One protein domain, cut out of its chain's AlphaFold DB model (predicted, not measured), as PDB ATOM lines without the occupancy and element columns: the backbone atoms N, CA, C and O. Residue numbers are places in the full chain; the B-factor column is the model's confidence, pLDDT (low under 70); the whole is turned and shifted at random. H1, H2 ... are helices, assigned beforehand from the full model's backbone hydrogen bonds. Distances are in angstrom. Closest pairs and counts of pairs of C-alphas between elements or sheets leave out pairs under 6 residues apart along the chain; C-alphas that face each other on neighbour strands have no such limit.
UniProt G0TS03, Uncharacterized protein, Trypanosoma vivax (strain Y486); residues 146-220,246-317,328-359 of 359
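What this domain is: This is residues 146 to 220, 246 to 317 and 328 to 359 of the 359 residues of an uncharacterized protein of Trypanosoma vivax (strain Y486) (UniProt G0TS03). Two long helices, H4 and H5, lie side by side as the core; the short helices H1, H2 and H3 follow one another along one side of this pair, and H6, H7 and H8 cover the other, with H7 crossing the pair. Residues 175 to 180 stick out. The printed part has 179 residues, eight named helices, H1 to H8 in chain order, and no named strand: all helix. It is compact, with a radius of gyration of the C-alphas of 17.4 A, and spans 59 by 39 by 30 A.

Where its parts are: Find C-alpha 146 at (201.025, 218.951, 150.295), where H1 begins, residues 146 to 153. H2 is residues 156 to 160, H3 163 to 171. H4, residues 183 to 216, runs 50.3 A; H5, 246 to 276, runs 44.9 A. H6 is 286 to 301, H7 303 to 311. H8, 337 to 358, runs 32.5 A to C-alpha 358 at (169.920, 246.606, 158.514).

How they stand to each other: Start at the hub, H5, touching six helices. It touches H4 at a shallow tilt of 25 degrees, opposite ways, closest at C-alphas 193 and 270, 6.1 A. With residues 265 to 273 alone it touches H3, C-alphas 163 and 266 closest at 5.0 A; with 259 to 263 alone, H2, 158 and 263 at 7.4 A. H1 touches residues 203 to 207 of H4 alone, 153 and 206 at 5.6 A. H7 is about perpendicular to H5, 78 degrees, and touches its residues 256 to 261 alone, 257 and 309 at 4.8 A. Residues 197 to 205 of H4 alone touch H6, 198 and 292 at 5.4 A. H6 and H8 touch with residues 293 to 300 and 344 to 351 alone, 293 and 351 at 7.0 A. Every O i to N i+4 pair is within hydrogen-bond range except in H4, 27 of 30, and H8, 17 of 18.

The domain as a whole: C-alphas 178 and 219 are the farthest apart, 64.1 A. Look for two cuts: C-alphas 220 and 246 are 12.9 A apart, 317 and 328 14.3 A. The link H3 to H4 is long. In this model 58 printed residues have pLDDT under 70, among them 171 to 187.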
ATOM      1  N   ALA A 146     201.247 217.857 149.361       61.25
ATOM      2  CA  ALA A 146     201.025 218.951 150.295       61.25
ATOM      3  C   ALA A 146     200.930 220.322 149.592       61.25
ATOM      4  O   ALA A 146     200.057 221.134 149.898       61.25
ATOM      5  N   VAL A 147     201.783 220.564 148.596       63.12
ATOM      6  CA  VAL A 147     201.784 221.786 147.779       63.12
ATOM      7  C   VAL A 147     200.546 221.834 146.881       63.12
ATOM      8  O   VAL A 147     199.896 222.873 146.789       63.12
ATOM      9  N   VAL A 148     200.136 220.694 146.314       66.56
ATOM     10  CA  VAL A 148     198.859 220.568 145.583       66.56
ATOM     11  C   VAL A 148     197.665 220.895 146.488       66.56
ATOM     12  O   VAL A 148     196.702 221.516 146.036       66.56
ATOM     13  N   GLY A 149     197.727 220.526 147.771       68.62
ATOM     14  CA  GLY A 149     196.727 220.912 148.769       68.62
ATOM     15  C   GLY A 149     196.574 222.430 148.908       68.62
ATOM     16  O   GLY A 149     195.452 222.921 148.996       68.62
ATOM     17  N   ILE A 150     197.676 223.181 148.848       71.62
ATOM     18  CA  ILE A 150     197.660 224.647 148.959       71.62
ATOM     19  C   ILE A 150     196.975 225.288 147.747       71.62
ATOM     20  O   ILE A 150     196.130 226.155 147.938       71.62
ATOM     21  N   TYR A 151     197.251 224.832 146.521       69.75
ATOM     22  CA  TYR A 151     196.556 225.333 145.321       69.75
ATOM     23  C   TYR A 151     195.068 224.956 145.278       69.75
ATOM     24  O   TYR A 151     194.277 225.602 144.600       69.75
ATOM     25  N   ARG A 152     194.652 223.910 146.007       74.38
ATOM     26  CA  ARG A 152     193.222 223.605 146.188       74.38
ATOM     27  C   ARG A 152     192.553 224.536 147.199       74.38
ATOM     28  O   ARG A 152     191.375 224.835 147.033       74.38
ATOM     29  N   ALA A 153     193.283 224.962 148.228       78.75
ATOM     30  CA  ALA A 153     192.796 225.855 149.280       78.75
ATOM     31  C   ALA A 153     192.834 227.342 148.882       78.75
ATOM     32  O   ALA A 153     192.033 228.149 149.359       78.75
ATOM     33  N   VAL A 154     193.771 227.725 148.012       78.69
ATOM     34  CA  VAL A 154     193.981 229.117 147.611       78.69
ATOM     35  C   VAL A 154     193.869 229.247 146.095       78.69
ATOM     36  O   VAL A 154     194.710 228.697 145.388       78.69
ATOM     37  N   PRO A 155     192.869 229.988 145.584       79.75
ATOM     38  CA  PRO A 155     192.757 230.281 144.164       79.75
ATOM     39  C   PRO A 155     194.024 230.931 143.598       79.75
ATOM     40  O   PRO A 155     194.562 231.865 144.198       79.75
ATOM     41  N   ASP A 156     194.433 230.509 142.400       73.50
ATOM     42  CA  ASP A 156     195.654 230.990 141.734       73.50
ATOM     43  C   ASP A 156     195.705 232.518 141.634       73.50
ATOM     44  O   ASP A 156     196.729 233.134 141.918       73.50
ATOM     45  N   PHE A 157     194.570 233.156 141.336       77.88
ATOM     46  CA  PHE A 157     194.511 234.612 141.220       77.88
ATOM     47  C   PHE A 157     194.872 235.333 142.529       77.88
ATOM     48  O   PHE A 157     195.400 236.436 142.473       77.88
ATOM     49  N   LEU A 158     194.618 234.740 143.706       73.88
ATOM     50  CA  LEU A 158     195.032 235.325 144.989       73.88
ATOM     51  C   LEU A 158     196.528 235.139 145.241       73.88
ATOM     52  O   LEU A 158     197.147 235.984 145.883       73.88
ATOM     53  N   LEU A 159     197.112 234.052 144.741       75.38
ATOM     54  CA  LEU A 159     198.551 233.806 144.817       75.38
ATOM     55  C   LEU A 159     199.334 234.741 143.885       75.38
ATOM     56  O   LEU A 159     200.452 235.129 144.214       75.38
ATOM     57  N   GLU A 160     198.739 235.128 142.756       76.19
ATOM     58  CA  GLU A 160     199.322 236.062 141.784       76.19
ATOM     59  C   GLU A 160     199.101 237.539 142.146       76.19
ATOM     60  O   GLU A 160     199.888 238.406 141.757       76.19
ATOM     61  N   LEU A 161     198.036 237.844 142.891       74.81
ATOM     62  CA  LEU A 161     197.699 239.203 143.297       74.81
ATOM     63  C   LEU A 161     198.707 239.740 144.318       74.81
ATOM     64  O   LEU A 161     199.068 239.047 145.265       74.81
ATOM     65  N   THR A 162     199.119 241.001 144.179       77.12
ATOM     66  CA  THR A 162     200.005 241.674 145.143       77.12
ATOM     67  C   THR A 162     199.269 242.783 145.891       77.12
ATOM     68  O   THR A 162     198.338 243.397 145.369       77.12
ATOM     69  N   ALA A 163     199.707 243.079 147.120       71.75
ATOM     70  CA  ALA A 163     199.166 244.207 147.882       71.75
ATOM     71  C   ALA A 163     199.410 245.540 147.151       71.75
ATOM     72  O   ALA A 163     198.540 246.400 147.137       71.75
ATOM     73  N   GLU A 164     200.548 245.677 146.465       72.25
ATOM     74  CA  GLU A 164     200.844 246.823 145.600       72.25
ATOM     75  C   GLU A 164     199.826 246.955 144.463       72.25
ATOM     76  O   GLU A 164     199.294 248.036 144.252       72.25
ATOM     77  N   HIS A 165     199.453 245.857 143.800       73.00
ATOM     78  CA  HIS A 165     198.442 245.898 142.744       73.00
ATOM     79  C   HIS A 165     197.062 246.319 143.274       73.00
ATOM     80  O   HIS A 165     196.378 247.131 142.655       73.00
ATOM     81  N   ILE A 166     196.656 245.815 144.446       71.50
ATOM     82  CA  ILE A 166     195.422 246.261 145.123       71.50
ATOM     83  C   ILE A 166     195.518 247.761 145.440       71.50
ATOM     84  O   ILE A 166     194.573 248.517 145.205       71.50
ATOM     85  N   HIS A 167     196.668 248.209 145.934       74.75
ATOM     86  CA  HIS A 167     196.912 249.607 146.255       74.75
ATOM     87  C   HIS A 167     196.866 250.519 145.022       74.75
ATOM     88  O   HIS A 167     196.253 251.585 145.061       74.75
ATOM     89  N   GLU A 168     197.470 250.121 143.910       71.12
ATOM     90  CA  GLU A 168     197.455 250.897 142.672       71.12
ATOM     91  C   GLU A 168     196.045 250.977 142.087       71.12
ATOM     92  O   GLU A 168     195.572 252.070 141.771       71.12
ATOM     93  N   CYS A 169     195.347 249.840 142.014       71.12
ATOM     94  CA  CYS A 169     194.019 249.743 141.412       71.12
ATOM     95  C   CYS A 169     192.918 250.393 142.262       71.12
ATOM     96  O   CYS A 169     191.955 250.936 141.718       71.12
ATOM     97  N   PHE A 170     193.035 250.333 143.592       73.69
ATOM     98  CA  PHE A 170     191.958 250.736 144.502       73.69
ATOM     99  C   PHE A 170     192.368 251.798 145.527       73.69
ATOM    100  O   PHE A 170     191.497 252.448 146.108       73.69
ATOM    101  N   GLY A 171     193.660 252.003 145.765       61.34
ATOM    102  CA  GLY A 171     194.191 252.912 146.780       61.34
ATOM    103  C   GLY A 171     194.452 254.337 146.296       61.34
ATOM    104  O   GLY A 171     194.399 255.245 147.128       61.34
ATOM    105  N   THR A 172     194.669 254.556 144.997       61.88
ATOM    106  CA  THR A 172     194.792 255.908 144.440       61.88
ATOM    107  C   THR A 172     193.426 256.591 144.393       61.88
ATOM    108  O   THR A 172     192.466 256.141 143.758       61.88
ATOM    109  N   GLU A 173     193.315 257.715 145.099       53.91
ATOM    110  CA  GLU A 173     192.295 258.697 144.768       53.91
ATOM    111  C   GLU A 173     192.550 259.151 143.332       53.91
ATOM    112  O   GLU A 173     193.679 259.463 142.949       53.91
ATOM    113  N   VAL A 174     191.488 259.213 142.539       46.38
ATOM    114  CA  VAL A 174     191.450 259.924 141.259       46.38
ATOM    115  C   VAL A 174     191.579 261.424 141.564       46.38
ATOM    116  O   VAL A 174     190.630 262.187 141.430       46.38
ATOM    117  N   ALA A 175     192.739 261.839 142.072       39.66
ATOM    118  CA  ALA A 175     193.044 263.197 142.510       39.66
ATOM    119  C   ALA A 175     193.950 263.941 141.514       39.66
ATOM    120  O   ALA A 175     194.339 265.078 141.765       39.66
ATOM    121  N   THR A 176     194.278 263.342 140.365       41.12
ATOM    122  CA  THR A 176     195.152 263.965 139.349       41.12
ATOM    123  C   THR A 176     194.518 264.136 137.970       41.12
ATOM    124  O   THR A 176     195.151 264.704 137.084       41.12
ATOM    125  N   SER A 177     193.253 263.757 137.779       38.59
ATOM    126  CA  SER A 177     192.493 264.163 136.592       38.59
ATOM    127  C   SER A 177     191.486 265.231 136.990       38.59
ATOM    128  O   SER A 177     190.694 265.030 137.904       38.59
ATOM    129  N   ALA A 178     191.474 266.356 136.277       42.81
ATOM    130  CA  ALA A 178     190.498 267.438 136.430       42.81
ATOM    131  C   ALA A 178     189.029 267.012 136.174       42.81
ATOM    132  O   ALA A 178     188.130 267.851 136.185       42.81
ATOM    133  N   ALA A 179     188.773 265.721 135.945       46.75
ATOM    134  CA  ALA A 179     187.455 265.118 135.905       46.75
ATOM    135  C   ALA A 179     187.255 264.250 137.155       46.75
ATOM    136  O   ALA A 179     187.959 263.259 137.350       46.75
ATOM    137  N   ALA A 180     186.271 264.613 137.981       51.19
ATOM    138  CA  ALA A 180     185.811 263.770 139.074       51.19
ATOM    139  C   ALA A 180     185.527 262.346 138.550       51.19
ATOM    140  O   ALA A 180     184.927 262.210 137.474       51.19
ATOM    141  N   PRO A 181     185.945 261.287 139.267       55.84
ATOM    142  CA  PRO A 181     185.613 259.924 138.880       55.84
ATOM    143  C   PRO A 181     184.095 259.795 138.755       55.84
ATOM    144  O   PRO A 181     183.346 260.245 139.622       55.84
ATOM    145  N   SER A 182     183.624 259.203 137.657       58.50
ATOM    146  CA  SER A 182     182.193 258.962 137.487       58.50
ATOM    147  C   SER A 182     181.692 258.050 138.612       58.50
ATOM    148  O   SER A 182     182.384 257.111 139.008       58.50
ATOM    149  N   HIS A 183     180.478 258.292 139.118       61.78
ATOM    150  CA  HIS A 183     179.854 257.446 140.150       61.78
ATOM    151  C   HIS A 183     179.896 255.950 139.782       61.78
ATOM    152  O   HIS A 183     180.218 255.109 140.611       61.78
ATOM    153  N   VAL A 184     179.723 255.633 138.494       60.28
ATOM    154  CA  VAL A 184     179.799 254.268 137.948       60.28
ATOM    155  C   VAL A 184     181.181 253.620 138.136       60.28
ATOM    156  O   VAL A 184     181.273 252.406 138.301       60.28
ATOM    157  N   ALA A 185     182.271 254.392 138.097       64.81
ATOM    158  CA  ALA A 185     183.617 253.874 138.343       64.81
ATOM    159  C   ALA A 185     183.858 253.603 139.837       64.81
ATOM    160  O   ALA A 185     184.486 252.603 140.188       64.81
ATOM    161  N   LEU A 186     183.315 254.453 140.714       66.50
ATOM    162  CA  LEU A 186     183.419 254.290 142.164       66.50
ATOM    163  C   LEU A 186     182.644 253.057 142.654       66.50
ATOM    164  O   LEU A 186     183.168 252.291 143.465       66.50
ATOM    165  N   ASP A 187     181.453 252.815 142.107       68.69
ATOM    166  CA  ASP A 187     180.636 251.643 142.443       68.69
ATOM    167  C   ASP A 187     181.324 250.337 142.022       68.69
ATOM    168  O   ASP A 187     181.346 249.370 142.780       68.69
ATOM    169  N   LYS A 188     181.974 250.322 140.850       72.38
ATOM    170  CA  LYS A 188     182.750 249.162 140.379       72.38
ATOM    171  C   LYS A 188     183.964 248.868 141.256       72.38
ATOM    172  O   LYS A 188     184.222 247.703 141.553       72.38
ATOM    173  N   ILE A 189     184.699 249.899 141.676       75.88
ATOM    174  CA  ILE A 189     185.841 249.755 142.595       75.88
ATOM    175  C   ILE A 189     185.369 249.186 143.930       75.88
ATOM    176  O   ILE A 189     185.970 248.255 144.461       75.88
ATOM    177  N   THR A 190     184.267 249.723 144.441       71.00
ATOM    178  CA  THR A 190     183.681 249.293 145.705       71.00
ATOM    179  C   THR A 190     183.235 247.836 145.625       71.00
ATOM    180  O   THR A 190     183.633 247.033 146.462       71.00
ATOM    181  N   LEU A 191     182.507 247.459 144.571       73.88
ATOM    182  CA  LEU A 191     182.105 246.072 144.338       73.88
ATOM    183  C   LEU A 191     183.319 245.138 144.217       73.88
ATOM    184  O   LEU A 191     183.310 244.055 144.787       73.88
ATOM    185  N   SER A 192     184.385 245.578 143.540       79.94
ATOM    186  CA  SER A 192     185.618 244.795 143.378       79.94
ATOM    187  C   SER A 192     186.308 244.540 144.721       79.94
ATOM    188  O   SER A 192     186.623 243.394 145.034       79.94
ATOM    189  N   LEU A 193     186.477 245.574 145.552       76.56
ATOM    190  CA  LEU A 193     187.053 245.441 146.896       76.56
ATOM    191  C   LEU A 193     186.246 244.480 147.768       76.56
ATOM    192  O   LEU A 193     186.814 243.622 148.440       76.56
ATOM    193  N   VAL A 194     184.920 244.599 147.733       74.25
ATOM    194  CA  VAL A 194     184.060 243.757 148.558       74.25
ATOM    195  C   VAL A 194     184.024 242.313 148.028       74.25
ATOM    196  O   VAL A 194     184.057 241.376 148.822       74.25
ATOM    197  N   SER A 195     184.076 242.114 146.706       79.19
ATOM    198  CA  SER A 195     184.160 240.782 146.084       79.19
ATOM    199  C   SER A 195     185.473 240.044 146.380       79.19
ATOM    200  O   SER A 195     185.501 238.817 146.349       79.19
ATOM    201  N   LEU A 196     186.549 240.769 146.713       84.19
ATOM    202  CA  LEU A 196     187.824 240.182 147.139       84.19
ATOM    203  C   LEU A 196     187.804 239.716 148.601       84.19
ATOM    204  O   LEU A 196     188.600 238.854 148.972       84.19
ATOM    205  N   LEU A 197     186.903 240.245 149.434       82.00
ATOM    206  CA  LEU A 197     186.885 239.961 150.869       82.00
ATOM    207  C   LEU A 197     186.558 238.489 151.164       82.00
ATOM    208  O   LEU A 197     187.297 237.830 151.890       82.00
ATOM    209  N   ALA A 198     185.488 237.957 150.567       81.31
ATOM    210  CA  ALA A 198     185.073 236.567 150.765       81.31
ATOM    211  C   ALA A 198     186.157 235.536 150.370       81.31
ATOM    212  O   ALA A 198     186.521 234.716 151.215       81.31
ATOM    213  N   PRO A 199     186.737 235.557 149.151       82.62
ATOM    214  CA  PRO A 199     187.763 234.585 148.783       82.62
ATOM    215  C   PRO A 199     189.033 234.715 149.641       82.62
ATOM    216  O   PRO A 199     189.629 233.696 149.978       82.62
ATOM    217  N   LEU A 200     189.411 235.926 150.079       86.50
ATOM    218  CA  LEU A 200     190.543 236.117 150.998       86.50
ATOM    219  C   LEU A 200     190.295 235.488 152.373       86.50
ATOM    220  O   LEU A 200     191.154 234.762 152.880       86.50
ATOM    221  N   LEU A 201     189.128 235.744 152.974       86.25
ATOM    222  CA  LEU A 201     188.773 235.169 154.274       86.25
ATOM    223  C   LEU A 201     188.649 233.644 154.190       86.25
ATOM    224  O   LEU A 201     189.139 232.943 155.077       86.25
ATOM    225  N   ARG A 202     188.063 233.121 153.103       88.19
ATOM    226  CA  ARG A 202     187.957 231.678 152.872       88.19
ATOM    227  C   ARG A 202     189.330 231.019 152.792       88.19
ATOM    228  O   ARG A 202     189.584 230.083 153.540       88.19
ATOM    229  N   SER A 203     190.225 231.544 151.958       88.69
ATOM    230  CA  SER A 203     191.572 230.987 151.811       88.69
ATOM    231  C   SER A 203     192.401 231.085 153.093       88.69
ATOM    232  O   SER A 203     193.177 230.178 153.382       88.69
ATOM    233  N   LEU A 204     192.226 232.137 153.903       88.94
ATOM    234  CA  LEU A 204     192.852 232.215 155.230       88.94
ATOM    235  C   LEU A 204     192.330 231.131 156.183       88.94
ATOM    236  O   LEU A 204     193.131 230.526 156.895       88.94
ATOM    237  N   CYS A 205     191.019 230.870 156.181       89.69
ATOM    238  CA  CYS A 205     190.425 229.767 156.938       89.69
ATOM    239  C   CYS A 205     190.962 228.410 156.476       89.69
ATOM    240  O   CYS A 205     191.457 227.653 157.308       89.69
ATOM    241  N   ASP A 206     190.961 228.138 155.170       88.94
ATOM    242  CA  ASP A 206     191.440 226.864 154.619       88.94
ATOM    243  C   ASP A 206     192.927 226.629 154.965       88.94
ATOM    244  O   ASP A 206     193.316 225.546 155.402       88.94
ATOM    245  N   VAL A 207     193.769 227.667 154.876       88.38
ATOM    246  CA  VAL A 207     195.184 227.602 155.290       88.38
ATOM    247  C   VAL A 207     195.333 227.347 156.796       88.38
ATOM    248  O   VAL A 207     196.226 226.603 157.213       88.38
ATOM    249  N   ALA A 208     194.476 227.943 157.629       87.69
ATOM    250  CA  ALA A 208     194.487 227.716 159.071       87.69
ATOM    251  C   ALA A 208     194.021 226.298 159.439       87.69
ATOM    252  O   ALA A 208     194.626 225.674 160.313       87.69
ATOM    253  N   GLU A 209     192.998 225.770 158.767       88.81
ATOM    254  CA  GLU A 209     192.527 224.387 158.927       88.81
ATOM    255  C   GLU A 209     193.629 223.393 158.546       88.81
ATOM    256  O   GLU A 209     193.986 222.529 159.351       88.81
ATOM    257  N   MET A 210     194.281 223.600 157.395       86.06
ATOM    258  CA  MET A 210     195.439 222.800 156.980       86.06
ATOM    259  C   MET A 210     196.560 222.824 158.030       86.06
ATOM    260  O   MET A 210     197.207 221.804 158.276       86.06
ATOM    261  N   ALA A 211     196.792 223.967 158.684       84.69
ATOM    262  CA  ALA A 211     197.776 224.067 159.759       84.69
ATOM    263  C   ALA A 211     197.367 223.279 161.016       84.69
ATOM    264  O   ALA A 211     198.227 222.652 161.642       84.69
ATOM    265  N   VAL A 212     196.083 223.291 161.391       84.25
ATOM    266  CA  VAL A 212     195.566 222.508 162.526       84.25
ATOM    267  C   VAL A 212     195.722 221.015 162.269       84.25
ATOM    268  O   VAL A 212     196.263 220.311 163.127       84.25
ATOM    269  N   ASP A 213     195.349 220.552 161.077       81.62
ATOM    270  CA  ASP A 213     195.472 219.145 160.687       81.62
ATOM    271  C   ASP A 213     196.927 218.654 160.761       81.62
ATOM    272  O   ASP A 213     197.203 217.541 161.218       81.62
ATOM    273  N   CYS A 214     197.885 219.520 160.417       73.00
ATOM    274  CA  CYS A 214     199.315 219.213 160.500       73.00
ATOM    275  C   CYS A 214     199.856 219.084 161.928       73.00
ATOM    276  O   CYS A 214     200.839 218.371 162.165       73.00
ATOM    277  N   VAL A 215     199.267 219.808 162.880       69.06
ATOM    278  CA  VAL A 215     199.707 219.813 164.284       69.06
ATOM    279  C   VAL A 215     198.986 218.727 165.089       69.06
ATOM    280  O   VAL A 215     199.590 218.148 165.993       69.06
ATOM    281  N   GLY A 216     197.731 218.420 164.747       60.12
ATOM    282  CA  GLY A 216     196.857 217.509 165.490       60.12
ATOM    283  C   GLY A 216     197.147 216.013 165.323       60.12
ATOM    284  O   GLY A 216     196.787 215.235 166.205       60.12
ATOM    285  N   HIS A 217     197.830 215.589 164.252       51.22
ATOM    286  CA  HIS A 217     198.122 214.173 164.007       51.22
ATOM    287  C   HIS A 217     199.630 213.880 163.867       51.22
ATOM    288  O   HIS A 217     200.229 214.156 162.829       51.22
ATOM    289  N   PRO A 218     200.263 213.216 164.856       47.06
ATOM    290  CA  PRO A 218     201.659 212.773 164.759       47.06
ATOM    291  C   PRO A 218     201.916 211.645 163.739       47.06
ATOM    292  O   PRO A 218     203.054 211.201 163.618       47.06
ATOM    293  N   SER A 219     200.887 211.100 163.068       43.25
ATOM    294  CA  SER A 219     200.986 209.782 162.406       43.25
ATOM    295  C   SER A 219     200.190 209.597 161.106       43.25
ATOM    296  O   SER A 219     200.164 208.481 160.587       43.25
ATOM    297  N   THR A 220     199.543 210.619 160.543       41.22
ATOM    298  CA  THR A 220     198.778 210.447 159.296       41.22
ATOM    299  C   THR A 220     199.498 211.082 158.117       41.22
ATOM    300  O   THR A 220     199.556 212.297 157.976       41.22
ATOM    301  N   ALA A 246     210.456 214.612 158.220       48.03
ATOM    302  CA  ALA A 246     210.545 215.833 159.030       48.03
ATOM    303  C   ALA A 246     210.884 217.067 158.173       48.03
ATOM    304  O   ALA A 246     210.283 218.124 158.345       48.03
ATOM    305  N   CYS A 247     211.764 216.901 157.178       50.03
ATOM    306  CA  CYS A 247     212.101 217.964 156.228       50.03
ATOM    307  C   CYS A 247     210.912 218.377 155.344       50.03
ATOM    308  O   CYS A 247     210.816 219.552 155.001       50.03
ATOM    309  N   SER A 248     210.001 217.459 154.990       66.62
ATOM    310  CA  SER A 248     208.780 217.789 154.230       66.62
ATOM    311  C   SER A 248     207.771 218.552 155.098       66.62
ATOM    312  O   SER A 248     207.255 219.585 154.675       66.62
ATOM    313  N   ARG A 249     207.568 218.137 156.357       71.38
ATOM    314  CA  ARG A 249     206.643 218.814 157.282       71.38
ATOM    315  C   ARG A 249     207.078 220.240 157.633       71.38
ATOM    316  O   ARG A 249     206.248 221.145 157.595       71.38
ATOM    317  N   ASP A 250     208.350 220.457 157.956       71.62
ATOM    318  CA  ASP A 250     208.842 221.798 158.305       71.62
ATOM    319  C   ASP A 250     208.803 222.746 157.099       71.62
ATOM    320  O   ASP A 250     208.417 223.910 157.235       71.62
ATOM    321  N   ARG A 251     209.126 222.237 155.900       73.00
ATOM    322  CA  ARG A 251     208.967 222.986 154.644       73.00
ATOM    323  C   ARG A 251     207.509 223.331 154.384       73.00
ATOM    324  O   ARG A 251     207.213 224.483 154.096       73.00
ATOM    325  N   PHE A 252     206.603 222.376 154.549       76.62
ATOM    326  CA  PHE A 252     205.179 222.606 154.359       76.62
ATOM    327  C   PHE A 252     204.627 223.665 155.327       76.62
ATOM    328  O   PHE A 252     203.942 224.593 154.897       76.62
ATOM    329  N   ILE A 253     204.983 223.599 156.615       79.31
ATOM    330  CA  ILE A 253     204.600 224.625 157.599       79.31
ATOM    331  C   ILE A 253     205.183 225.991 157.208       79.31
ATOM    332  O   ILE A 253     204.496 227.006 157.320       79.31
ATOM    333  N   ALA A 254     206.424 226.044 156.714       77.88
ATOM    334  CA  ALA A 254     207.010 227.286 156.213       77.88
ATOM    335  C   ALA A 254     206.250 227.840 154.992       77.88
ATOM    336  O   ALA A 254     206.047 229.058 154.902       77.88
ATOM    337  N   THR A 255     205.778 226.971 154.094       79.44
ATOM    338  CA  THR A 255     204.922 227.353 152.962       79.44
ATOM    339  C   THR A 255     203.579 227.892 153.452       79.44
ATOM    340  O   THR A 255     203.201 228.988 153.044       79.44
ATOM    341  N   LEU A 256     202.910 227.223 154.400       83.06
ATOM    342  CA  LEU A 256     201.671 227.731 155.008       83.06
ATOM    343  C   LEU A 256     201.868 229.098 155.668       83.06
ATOM    344  O   LEU A 256     201.061 229.996 155.457       83.06
ATOM    345  N   CYS A 257     202.956 229.298 156.416       81.00
ATOM    346  CA  CYS A 257     203.286 230.601 156.998       81.00
ATOM    347  C   CYS A 257     203.473 231.682 155.921       81.00
ATOM    348  O   CYS A 257     203.073 232.828 156.119       81.00
ATOM    349  N   THR A 258     204.091 231.337 154.789       79.69
ATOM    350  CA  THR A 258     204.326 232.273 153.679       79.69
ATOM    351  C   THR A 258     203.015 232.653 152.996       79.69
ATOM    352  O   THR A 258     202.739 233.839 152.821       79.69
ATOM    353  N   VAL A 259     202.176 231.662 152.690       81.75
ATOM    354  CA  VAL A 259     200.862 231.862 152.066       81.75
ATOM    355  C   VAL A 259     199.921 232.621 153.003       81.75
ATOM    356  O   VAL A 259     199.303 233.592 152.582       81.75
ATOM    357  N   ALA A 260     199.871 232.263 154.290       85.56
ATOM    358  CA  ALA A 260     199.066 232.973 155.284       85.56
ATOM    359  C   ALA A 260     199.453 234.454 155.377       85.56
ATOM    360  O   ALA A 260     198.579 235.318 155.411       85.56
ATOM    361  N   ARG A 261     200.757 234.771 155.377       81.56
ATOM    362  CA  ARG A 261     201.223 236.165 155.367       81.56
ATOM    363  C   ARG A 261     200.809 236.889 154.102       81.56
ATOM    364  O   ARG A 261     200.314 238.003 154.206       81.56
ATOM    365  N   HIS A 262     201.013 236.271 152.942       81.31
ATOM    366  CA  HIS A 262     200.612 236.843 151.659       81.31
ATOM    367  C   HIS A 262     199.126 237.212 151.660       81.31
ATOM    368  O   HIS A 262     198.782 238.379 151.490       81.31
ATOM    369  N   LEU A 263     198.264 236.250 151.988       84.69
ATOM    370  CA  LEU A 263     196.819 236.457 152.087       84.69
ATOM    371  C   LEU A 263     196.449 237.528 153.121       84.69
ATOM    372  O   LEU A 263     195.564 238.342 152.866       84.69
ATOM    373  N   PHE A 264     197.149 237.580 154.258       86.00
ATOM    374  CA  PHE A 264     196.934 238.625 155.256       86.00
ATOM    375  C   PHE A 264     197.325 240.015 154.739       86.00
ATOM    376  O   PHE A 264     196.597 240.968 154.992       86.00
ATOM    377  N   TYR A 265     198.430 240.161 154.000       82.25
ATOM    378  CA  TYR A 265     198.799 241.449 153.399       82.25
ATOM    379  C   TYR A 265     197.764 241.910 152.369       82.25
ATOM    380  O   TYR A 265     197.414 243.091 152.353       82.25
ATOM    381  N   LEU A 266     197.230 240.991 151.555       82.75
ATOM    382  CA  LEU A 266     196.134 241.301 150.635       82.75
ATOM    383  C   LEU A 266     194.878 241.739 151.395       82.75
ATOM    384  O   LEU A 266     194.318 242.789 151.086       82.75
ATOM    385  N   LEU A 267     194.473 240.986 152.424       86.12
ATOM    386  CA  LEU A 267     193.337 241.331 153.280       86.12
ATOM    387  C   LEU A 267     193.528 242.707 153.924       86.12
ATOM    388  O   LEU A 267     192.636 243.546 153.857       86.12
ATOM    389  N   HIS A 268     194.696 242.959 154.506       82.50
ATOM    390  CA  HIS A 268     195.025 244.231 155.131       82.50
ATOM    391  C   HIS A 268     194.913 245.399 154.141       82.50
ATOM    392  O   HIS A 268     194.357 246.445 154.488       82.50
ATOM    393  N   GLU A 269     195.397 245.242 152.906       81.94
ATOM    394  CA  GLU A 269     195.291 246.300 151.897       81.94
ATOM    395  C   GLU A 269     193.849 246.496 151.409       81.94
ATOM    396  O   GLU A 269     193.417 247.641 151.251       81.94
ATOM    397  N   VAL A 270     193.070 245.419 151.246       84.00
ATOM    398  CA  VAL A 270     191.632 245.505 150.933       84.00
ATOM    399  C   VAL A 270     190.897 246.271 152.031       84.00
ATOM    400  O   VAL A 270     190.205 247.246 151.736       84.00
ATOM    401  N   LEU A 271     191.104 245.901 153.299       80.19
ATOM    402  CA  LEU A 271     190.503 246.579 154.450       80.19
ATOM    403  C   LEU A 271     190.934 248.049 154.529       80.19
ATOM    404  O   LEU A 271     190.105 248.925 154.780       80.19
ATOM    405  N   SER A 272     192.203 248.345 154.242       77.94
ATOM    406  CA  SER A 272     192.721 249.717 154.183       77.94
ATOM    407  C   SER A 272     192.051 250.537 153.073       77.94
ATOM    408  O   SER A 272     191.619 251.666 153.315       77.94
ATOM    409  N   CYS A 273     191.902 249.972 151.871       76.88
ATOM    410  CA  CYS A 273     191.206 250.616 150.755       76.88
ATOM    411  C   CYS A 273     189.723 250.855 151.067       76.88
ATOM    412  O   CYS A 273     189.213 251.952 150.830       76.88
ATOM    413  N   MET A 274     189.038 249.855 151.630       77.56
ATOM    414  CA  MET A 274     187.634 249.957 152.039       77.56
ATOM    415  C   MET A 274     187.437 251.029 153.117       77.56
ATOM    416  O   MET A 274     186.510 251.835 153.033       77.56
ATOM    417  N   SER A 275     188.339 251.074 154.101       72.62
ATOM    418  CA  SER A 275     188.331 252.048 155.194       72.62
ATOM    419  C   SER A 275     188.391 253.491 154.683       72.62
ATOM    420  O   SER A 275     187.573 254.323 155.086       72.62
ATOM    421  N   LEU A 276     189.307 253.770 153.748       70.56
ATOM    422  CA  LEU A 276     189.501 255.100 153.156       70.56
ATOM    423  C   LEU A 276     188.352 255.522 152.243       70.56
ATOM    424  O   LEU A 276     188.018 256.702 152.172       70.56
ATOM    425  N   ARG A 277     187.725 254.565 151.559       69.88
ATOM    426  CA  ARG A 277     186.591 254.826 150.664       69.88
ATOM    427  C   ARG A 277     185.245 254.843 151.379       69.88
ATOM    428  O   ARG A 277     184.225 255.015 150.720       69.88
ATOM    429  N   HIS A 278     185.231 254.666 152.702       71.06
ATOM    430  CA  HIS A 278     184.003 254.524 153.484       71.06
ATOM    431  C   HIS A 278     183.086 253.416 152.942       71.06
ATOM    432  O   HIS A 278     181.861 253.518 152.998       71.06
ATOM    433  N   THR A 279     183.687 252.353 152.405       69.00
ATOM    434  CA  THR A 279     182.952 251.220 151.857       69.00
ATOM    435  C   THR A 279     182.216 250.480 152.968       69.00
ATOM    436  O   THR A 279     182.778 250.182 154.020       69.00
ATOM    437  N   THR A 280     180.961 250.137 152.709       69.56
ATOM    438  CA  THR A 280     180.109 249.336 153.593       69.56
ATOM    439  C   THR A 280     179.700 248.044 152.882       69.56
ATOM    440  O   THR A 280     179.629 247.994 151.655       69.56
ATOM    441  N   LEU A 281     179.419 246.982 153.643       69.50
ATOM    442  CA  LEU A 281     179.093 245.657 153.091       69.50
ATOM    443  C   LEU A 281     177.645 245.570 152.583       69.50
ATOM    444  O   LEU A 281     177.234 244.533 152.077       69.50
ATOM    445  N   HIS A 282     176.858 246.644 152.693       70.75
ATOM    446  CA  HIS A 282     175.466 246.671 152.230       70.75
ATOM    447  C   HIS A 282     175.309 246.395 150.723       70.75
ATOM    448  O   HIS A 282     174.223 246.005 150.305       70.75
ATOM    449  N   LEU A 283     176.379 246.586 149.941       67.56
ATOM    450  CA  LEU A 283     176.421 246.341 148.496       67.56
ATOM    451  C   LEU A 283     176.523 244.855 148.126       67.56
ATOM    452  O   LEU A 283     176.300 244.516 146.967       67.56
ATOM    453  N   LEU A 284     176.859 243.986 149.081       67.31
ATOM    454  CA  LEU A 284     176.842 242.541 148.877       67.31
ATOM    455  C   LEU A 284     175.412 242.019 148.803       67.31
ATOM    456  O   LEU A 284     174.525 242.487 149.533       67.31
ATOM    457  N   CYS A 285     175.200 240.993 147.982       74.81
ATOM    458  CA  CYS A 285     173.957 240.241 148.051       74.81
ATOM    459  C   CYS A 285     173.851 239.507 149.403       74.81
ATOM    460  O   CYS A 285     174.828 239.358 150.139       74.81
ATOM    461  N   GLN A 286     172.644 239.065 149.763       76.38
ATOM    462  CA  GLN A 286     172.407 238.419 151.056       76.38
ATOM    463  C   GLN A 286     173.319 237.200 151.271       76.38
ATOM    464  O   GLN A 286     173.904 237.069 152.341       76.38
ATOM    465  N   GLU A 287     173.490 236.374 150.237       73.88
ATOM    466  CA  GLU A 287     174.337 235.176 150.275       73.88
ATOM    467  C   GLU A 287     175.811 235.530 150.520       73.88
ATOM    468  O   GLU A 287     176.477 234.910 151.345       73.88
ATOM    469  N   GLU A 288     176.321 236.574 149.862       68.88
ATOM    470  CA  GLU A 288     177.697 237.046 150.050       68.88
ATOM    471  C   GLU A 288     177.917 237.631 151.450       68.88
ATOM    472  O   GLU A 288     178.972 237.416 152.046       68.88
ATOM    473  N   ARG A 289     176.927 238.341 152.010       75.25
ATOM    474  CA  ARG A 289     177.008 238.851 153.391       75.25
ATOM    475  C   ARG A 289     177.045 237.723 154.407       75.25
ATOM    476  O   ARG A 289     177.857 237.773 155.324       75.25
ATOM    477  N   GLU A 290     176.187 236.724 154.240       78.19
ATOM    478  CA  GLU A 290     176.165 235.540 155.102       78.19
ATOM    479  C   GLU A 290     177.480 234.763 155.003       78.19
ATOM    480  O   GLU A 290     178.031 234.363 156.027       78.19
ATOM    481  N   ALA A 291     178.036 234.631 153.795       74.00
ATOM    482  CA  ALA A 291     179.343 234.019 153.586       74.00
ATOM    483  C   ALA A 291     180.469 234.806 154.278       74.00
ATOM    484  O   ALA A 291     181.287 234.204 154.971       74.00
ATOM    485  N   VAL A 292     180.506 236.138 154.146       73.88
ATOM    486  CA  VAL A 292     181.505 236.982 154.824       73.88
ATOM    487  C   VAL A 292     181.357 236.911 156.344       73.88
ATOM    488  O   VAL A 292     182.368 236.824 157.037       73.88
ATOM    489  N   ASP A 293     180.133 236.905 156.875       80.38
ATOM    490  CA  ASP A 293     179.874 236.787 158.316       80.38
ATOM    491  C   ASP A 293     180.318 235.415 158.858       80.38
ATOM    492  O   ASP A 293     181.013 235.337 159.873       80.38
ATOM    493  N   GLU A 294     180.009 234.333 158.136       82.25
ATOM    494  CA  GLU A 294     180.470 232.977 158.453       82.25
ATOM    495  C   GLU A 294     181.998 232.874 158.429       82.25
ATOM    496  O   GLU A 294     182.616 232.395 159.382       82.25
ATOM    497  N   MET A 295     182.630 233.374 157.367       82.00
ATOM    498  CA  MET A 295     184.086 233.335 157.222       82.00
ATOM    499  C   MET A 295     184.783 234.211 158.262       82.00
ATOM    500  O   MET A 295     185.828 233.833 158.782       82.00
ATOM    501  N   THR A 296     184.191 235.346 158.627       80.56
ATOM    502  CA  THR A 296     184.698 236.200 159.704       80.56
ATOM    503  C   THR A 296     184.646 235.460 161.041       80.56
ATOM    504  O   THR A 296     185.647 235.419 161.759       80.56
ATOM    505  N   ARG A 297     183.532 234.780 161.350       82.94
ATOM    506  CA  ARG A 297     183.421 233.919 162.542       82.94
ATOM    507  C   ARG A 297     184.450 232.785 162.532       82.94
ATOM    508  O   ARG A 297     185.063 232.527 163.569       82.94
ATOM    509  N   CYS A 298     184.700 232.169 161.378       82.62
ATOM    510  CA  CYS A 298     185.770 231.184 161.204       82.62
ATOM    511  C   CYS A 298     187.161 231.776 161.497       82.62
ATOM    512  O   CYS A 298     187.917 231.208 162.286       82.62
ATOM    513  N   VAL A 299     187.490 232.947 160.944       80.50
ATOM    514  CA  VAL A 299     188.771 233.634 161.189       80.50
ATOM    515  C   VAL A 299     188.964 233.942 162.679       80.50
ATOM    516  O   VAL A 299     190.046 233.693 163.213       80.50
ATOM    517  N   PHE A 300     187.920 234.393 163.380       83.81
ATOM    518  CA  PHE A 300     187.976 234.609 164.832       83.81
ATOM    519  C   PHE A 300     188.126 233.312 165.626       83.81
ATOM    520  O   PHE A 300     188.898 233.264 166.586       83.81
ATOM    521  N   HIS A 301     187.446 232.238 165.217       85.44
ATOM    522  CA  HIS A 301     187.627 230.923 165.829       85.44
ATOM    523  C   HIS A 301     189.075 230.429 165.680       85.44
ATOM    524  O   HIS A 301     189.664 229.899 166.624       85.44
ATOM    525  N   MET A 302     189.679 230.684 164.518       83.31
ATOM    526  CA  MET A 302     191.043 230.280 164.170       83.31
ATOM    527  C   MET A 302     192.106 231.320 164.551       83.31
ATOM    528  O   MET A 302     193.279 231.161 164.199       83.31
ATOM    529  N   HIS A 303     191.740 232.356 165.314       83.00
ATOM    530  CA  HIS A 303     192.601 233.499 165.621       83.00
ATOM    531  C   HIS A 303     193.969 233.093 166.188       83.00
ATOM    532  O   HIS A 303     195.005 233.572 165.733       83.00
ATOM    533  N   GLY A 304     194.009 232.152 167.139       79.50
ATOM    534  CA  GLY A 304     195.269 231.685 167.734       79.50
ATOM    535  C   GLY A 304     196.188 230.944 166.750       79.50
ATOM    536  O   GLY A 304     197.418 231.047 166.838       79.50
ATOM    537  N   VAL A 305     195.601 230.225 165.789       84.19
ATOM    538  CA  VAL A 305     196.331 229.509 164.731       84.19
ATOM    539  C   VAL A 305     196.877 230.507 163.717       84.19
ATOM    540  O   VAL A 305     198.073 230.489 163.424       84.19
ATOM    541  N   LEU A 306     196.034 231.431 163.254       84.25
ATOM    542  CA  LEU A 306     196.425 232.500 162.336       84.25
ATOM    543  C   LEU A 306     197.526 233.369 162.941       84.25
ATOM    544  O   LEU A 306     198.559 233.577 162.311       84.25
ATOM    545  N   LEU A 307     197.386 233.780 164.203       81.00
ATOM    546  CA  LEU A 307     198.421 234.531 164.908       81.00
ATOM    547  C   LEU A 307     199.745 233.759 164.941       81.00
ATOM    548  O   LEU A 307     200.807 234.343 164.727       81.00
ATOM    549  N   SER A 308     199.697 232.440 165.145       81.19
ATOM    550  CA  SER A 308     200.887 231.585 165.116       81.19
ATOM    551  C   SER A 308     201.535 231.518 163.729       81.19
ATOM    552  O   SER A 308     202.758 231.609 163.642       81.19
ATOM    553  N   LEU A 309     200.755 231.387 162.653       82.62
ATOM    554  CA  LEU A 309     201.274 231.363 161.275       82.62
ATOM    555  C   LEU A 309     201.890 232.715 160.874       82.62
ATOM    556  O   LEU A 309     202.975 232.784 160.286       82.62
ATOM    557  N   LEU A 310     201.228 233.811 161.245       81.31
ATOM    558  CA  LEU A 310     201.624 235.168 160.868       81.31
ATOM    559  C   LEU A 310     202.860 235.656 161.643       81.31
ATOM    560  O   LEU A 310     203.734 236.296 161.050       81.31
ATOM    561  N   SER A 311     202.974 235.303 162.929       75.69
ATOM    562  CA  SER A 311     204.038 235.787 163.828       75.69
ATOM    563  C   SER A 311     205.283 234.895 163.910       75.69
ATOM    564  O   SER A 311     206.360 235.385 164.262       75.69
ATOM    565  N   LYS A 312     205.199 233.595 163.591       73.75
ATOM    566  CA  LYS A 312     206.361 232.696 163.698       73.75
ATOM    567  C   LYS A 312     207.310 232.856 162.521       73.75
ATOM    568  O   LYS A 312     206.978 232.522 161.390       73.75
ATOM    569  N   CYS A 313     208.543 233.271 162.788       56.31
ATOM    570  CA  CYS A 313     209.597 233.199 161.782       56.31
ATOM    571  C   CYS A 313     209.834 231.720 161.416       56.31
ATOM    572  O   CYS A 313     210.054 230.928 162.336       56.31
ATOM    573  N   PRO A 314     209.788 231.316 160.132       55.53
ATOM    574  CA  PRO A 314     210.267 230.001 159.726       55.53
ATOM    575  C   PRO A 314     211.782 229.998 159.952       55.53
ATOM    576  O   PRO A 314     212.564 230.453 159.121       55.53
ATOM    577  N   SER A 315     212.201 229.634 161.157       41.75
ATOM    578  CA  SER A 315     213.596 229.696 161.562       41.75
ATOM    579  C   SER A 315     214.412 228.702 160.740       41.75
ATOM    580  O   SER A 315     214.217 227.500 160.864       41.75
ATOM    581  N   ALA A 316     215.342 229.247 159.949       40.53
ATOM    582  CA  ALA A 316     216.476 228.575 159.318       40.53
ATOM    583  C   ALA A 316     216.137 227.399 158.379       40.53
ATOM    584  O   ALA A 316     216.317 226.235 158.722       40.53
ATOM    585  N   LEU A 317     215.780 227.712 157.128       38.88
ATOM    586  CA  LEU A 317     216.071 226.791 156.024       38.88
ATOM    587  C   LEU A 317     217.592 226.524 156.003       38.88
ATOM    588  O   LEU A 317     218.360 227.494 155.994       38.88
ATOM    589  N   THR A 328     210.569 233.802 143.810       32.16
ATOM    590  CA  THR A 328     210.644 234.396 145.147       32.16
ATOM    591  C   THR A 328     209.514 235.401 145.331       32.16
ATOM    592  O   THR A 328     209.642 236.562 144.945       32.16
ATOM    593  N   VAL A 329     208.427 234.955 145.963       38.47
ATOM    594  CA  VAL A 329     207.505 235.829 146.700       38.47
ATOM    595  C   VAL A 329     208.344 236.682 147.654       38.47
ATOM    596  O   VAL A 329     209.253 236.138 148.296       38.47
ATOM    597  N   PRO A 330     208.090 237.994 147.790       41.94
ATOM    598  CA  PRO A 330     208.688 238.756 148.872       41.94
ATOM    599  C   PRO A 330     208.202 238.134 150.181       41.94
ATOM    600  O   PRO A 330     207.055 238.309 150.581       41.94
ATOM    601  N   VAL A 331     209.064 237.341 150.825       47.62
ATOM    602  CA  VAL A 331     208.785 236.721 152.120       47.62
ATOM    603  C   VAL A 331     208.539 237.860 153.100       47.62
ATOM    604  O   VAL A 331     209.478 238.481 153.607       47.62
ATOM    605  N   GLY A 332     207.264 238.176 153.319       52.53
ATOM    606  CA  GLY A 332     206.868 239.204 154.258       52.53
ATOM    607  C   GLY A 332     207.448 238.863 155.622       52.53
ATOM    608  O   GLY A 332     207.385 237.711 156.071       52.53
ATOM    609  N   ARG A 333     208.058 239.861 156.267       62.62
ATOM    610  CA  ARG A 333     208.584 239.702 157.624       62.62
ATOM    611  C   ARG A 333     207.461 239.194 158.539       62.62
ATOM    612  O   ARG A 333     206.295 239.512 158.283       62.62
ATOM    613  N   PRO A 334     207.793 238.418 159.585       69.62
ATOM    614  CA  PRO A 334     206.823 238.065 160.610       69.62
ATOM    615  C   PRO A 334     206.089 239.315 161.090       69.62
ATOM    616  O   PRO A 334     206.715 240.348 161.343       69.62
ATOM    617  N   LEU A 335     204.768 239.218 161.168       69.38
ATOM    618  CA  LEU A 335     203.923 240.334 161.566       69.38
ATOM    619  C   LEU A 335     203.917 240.452 163.087       69.38
ATOM    620  O   LEU A 335     203.948 239.443 163.800       69.38
ATOM    621  N   SER A 336     203.871 241.685 163.595       73.19
ATOM    622  CA  SER A 336     203.661 241.876 165.025       73.19
ATOM    623  C   SER A 336     202.240 241.432 165.390       73.19
ATOM    624  O   SER A 336     201.296 241.717 164.647       73.19
ATOM    625  N   PRO A 337     202.048 240.779 166.550       70.44
ATOM    626  CA  PRO A 337     200.717 240.422 167.031       70.44
ATOM    627  C   PRO A 337     199.748 241.608 167.091       70.44
ATOM    628  O   PRO A 337     198.563 241.440 166.842       70.44
ATOM    629  N   SER A 338     200.259 242.814 167.363       68.31
ATOM    630  CA  SER A 338     199.460 244.041 167.389       68.31
ATOM    631  C   SER A 338     198.822 244.356 166.034       68.31
ATOM    632  O   SER A 338     197.631 244.618 165.988       68.31
ATOM    633  N   THR A 339     199.574 244.265 164.933       70.56
ATOM    634  CA  THR A 339     199.059 244.551 163.583       70.56
ATOM    635  C   THR A 339     198.028 243.518 163.142       70.56
ATOM    636  O   THR A 339     197.049 243.861 162.485       70.56
ATOM    637  N   VAL A 340     198.225 242.254 163.527       72.19
ATOM    638  CA  VAL A 340     197.254 241.185 163.261       72.19
ATOM    639  C   VAL A 340     195.948 241.444 164.014       72.19
ATOM    640  O   VAL A 340     194.884 241.421 163.402       72.19
ATOM    641  N   ASN A 341     196.035 241.759 165.309       73.56
ATOM    642  CA  ASN A 341     194.864 242.060 166.133       73.56
ATOM    643  C   ASN A 341     194.124 243.310 165.632       73.56
ATOM    644  O   ASN A 341     192.914 243.264 165.480       73.56
ATOM    645  N   GLU A 342     194.834 244.391 165.295       71.62
ATOM    646  CA  GLU A 342     194.227 245.630 164.782       71.62
ATOM    647  C   GLU A 342     193.415 245.399 163.495       71.62
ATOM    648  O   GLU A 342     192.325 245.952 163.336       71.62
ATOM    649  N   ALA A 343     193.921 244.567 162.577       72.56
ATOM    650  CA  ALA A 343     193.210 244.231 161.344       72.56
ATOM    651  C   ALA A 343     191.940 243.406 161.613       72.56
ATOM    652  O   ALA A 343     190.916 243.619 160.960       72.56
ATOM    653  N   PHE A 344     191.989 242.482 162.576       78.25
ATOM    654  CA  PHE A 344     190.825 241.687 162.955       78.25
ATOM    655  C   PHE A 344     189.803 242.492 163.760       78.25
ATOM    656  O   PHE A 344     188.622 242.415 163.440       78.25
ATOM    657  N   ASP A 345     190.226 243.347 164.689       74.06
ATOM    658  CA  ASP A 345     189.338 244.280 165.393       74.06
ATOM    659  C   ASP A 345     188.578 245.173 164.394       74.06
ATOM    660  O   ASP A 345     187.385 245.443 164.553       74.06
ATOM    661  N   PHE A 346     189.243 245.605 163.314       73.19
ATOM    662  CA  PHE A 346     188.585 246.344 162.236       73.19
ATOM    663  C   PHE A 346     187.578 245.491 161.460       73.19
ATOM    664  O   PHE A 346     186.481 245.967 161.164       73.19
ATOM    665  N   LEU A 347     187.928 244.246 161.128       76.50
ATOM    666  CA  LEU A 347     187.012 243.321 160.462       76.50
ATOM    667  C   LEU A 347     185.756 243.068 161.319       76.50
ATOM    668  O   LEU A 347     184.645 243.077 160.785       76.50
ATOM    669  N   GLU A 348     185.915 242.924 162.639       79.81
ATOM    670  CA  GLU A 348     184.802 242.803 163.590       79.81
ATOM    671  C   GLU A 348     183.921 244.054 163.575       79.81
ATOM    672  O   GLU A 348     182.705 243.966 163.385       79.81
ATOM    673  N   ALA A 349     184.537 245.233 163.710       74.00
ATOM    674  CA  ALA A 349     183.835 246.510 163.709       74.00
ATOM    675  C   ALA A 349     183.077 246.748 162.395       74.00
ATOM    676  O   ALA A 349     181.945 247.241 162.410       74.00
ATOM    677  N   LEU A 350     183.672 246.365 161.260       73.94
ATOM    678  CA  LEU A 350     183.041 246.431 159.946       73.94
ATOM    679  C   LEU A 350     181.805 245.526 159.885       73.94
ATOM    680  O   LEU A 350     180.756 245.964 159.410       73.94
ATOM    681  N   CYS A 351     181.887 244.297 160.393       76.00
ATOM    682  CA  CYS A 351     180.747 243.377 160.418       76.00
ATOM    683  C   CYS A 351     179.629 243.884 161.344       76.00
ATOM    684  O   CYS A 351     178.474 243.977 160.918       76.00
ATOM    685  N   LEU A 352     179.972 244.314 162.562       76.00
ATOM    686  CA  LEU A 352     179.022 244.857 163.541       76.00
ATOM    687  C   LEU A 352     178.305 246.112 163.026       76.00
ATOM    688  O   LEU A 352     177.086 246.229 163.157       76.00
ATOM    689  N   HIS A 353     179.037 247.038 162.400       71.56
ATOM    690  CA  HIS A 353     178.444 248.252 161.840       71.56
ATOM    691  C   HIS A 353     177.394 247.931 160.768       71.56
ATOM    692  O   HIS A 353     176.317 248.528 160.758       71.56
ATOM    693  N   ASN A 354     177.656 246.946 159.902       67.19
ATOM    694  CA  ASN A 354     176.690 246.549 158.875       67.19
ATOM    695  C   ASN A 354     175.437 245.888 159.465       67.19
ATOM    696  O   ASN A 354     174.341 246.157 158.976       67.19
ATOM    697  N   GLN A 355     175.561 245.096 160.534       69.69
ATOM    698  CA  GLN A 355     174.396 244.513 161.215       69.69
ATOM    699  C   GLN A 355     173.471 245.603 161.784       69.69
ATOM    700  O   GLN A 355     172.253 245.507 161.642       69.69
ATOM    701  N   THR A 356     174.035 246.682 162.345       66.25
ATOM    702  CA  THR A 356     173.249 247.791 162.922       66.25
ATOM    703  C   THR A 356     172.551 248.696 161.907       66.25
ATOM    704  O   THR A 356     171.647 249.430 162.289       66.25
ATOM    705  N   GLN A 357     172.949 248.677 160.629       60.44
ATOM    706  CA  GLN A 357     172.285 249.472 159.584       60.44
ATOM    707  C   GLN A 357     171.101 248.752 158.919       60.44
ATOM    708  O   GLN A 357     170.340 249.382 158.188       60.44
ATOM    709  N   ILE A 358     170.965 247.440 159.132       55.38
ATOM    710  CA  ILE A 358     169.920 246.606 158.514       55.38
ATOM    711  C   ILE A 358     168.735 246.387 159.477       55.38
ATOM    712  O   ILE A 358     167.625 246.109 159.020       55.38
ATOM    713  N   SER A 359     168.960 246.536 160.788       47.38
ATOM    714  CA  SER A 359     167.933 246.547 161.845       47.38
ATOM    715  C   SER A 359     167.262 247.907 161.981       47.38
ATOM    716  O   SER A 359     166.021 247.933 162.144       47.38
TER     717      SER A 359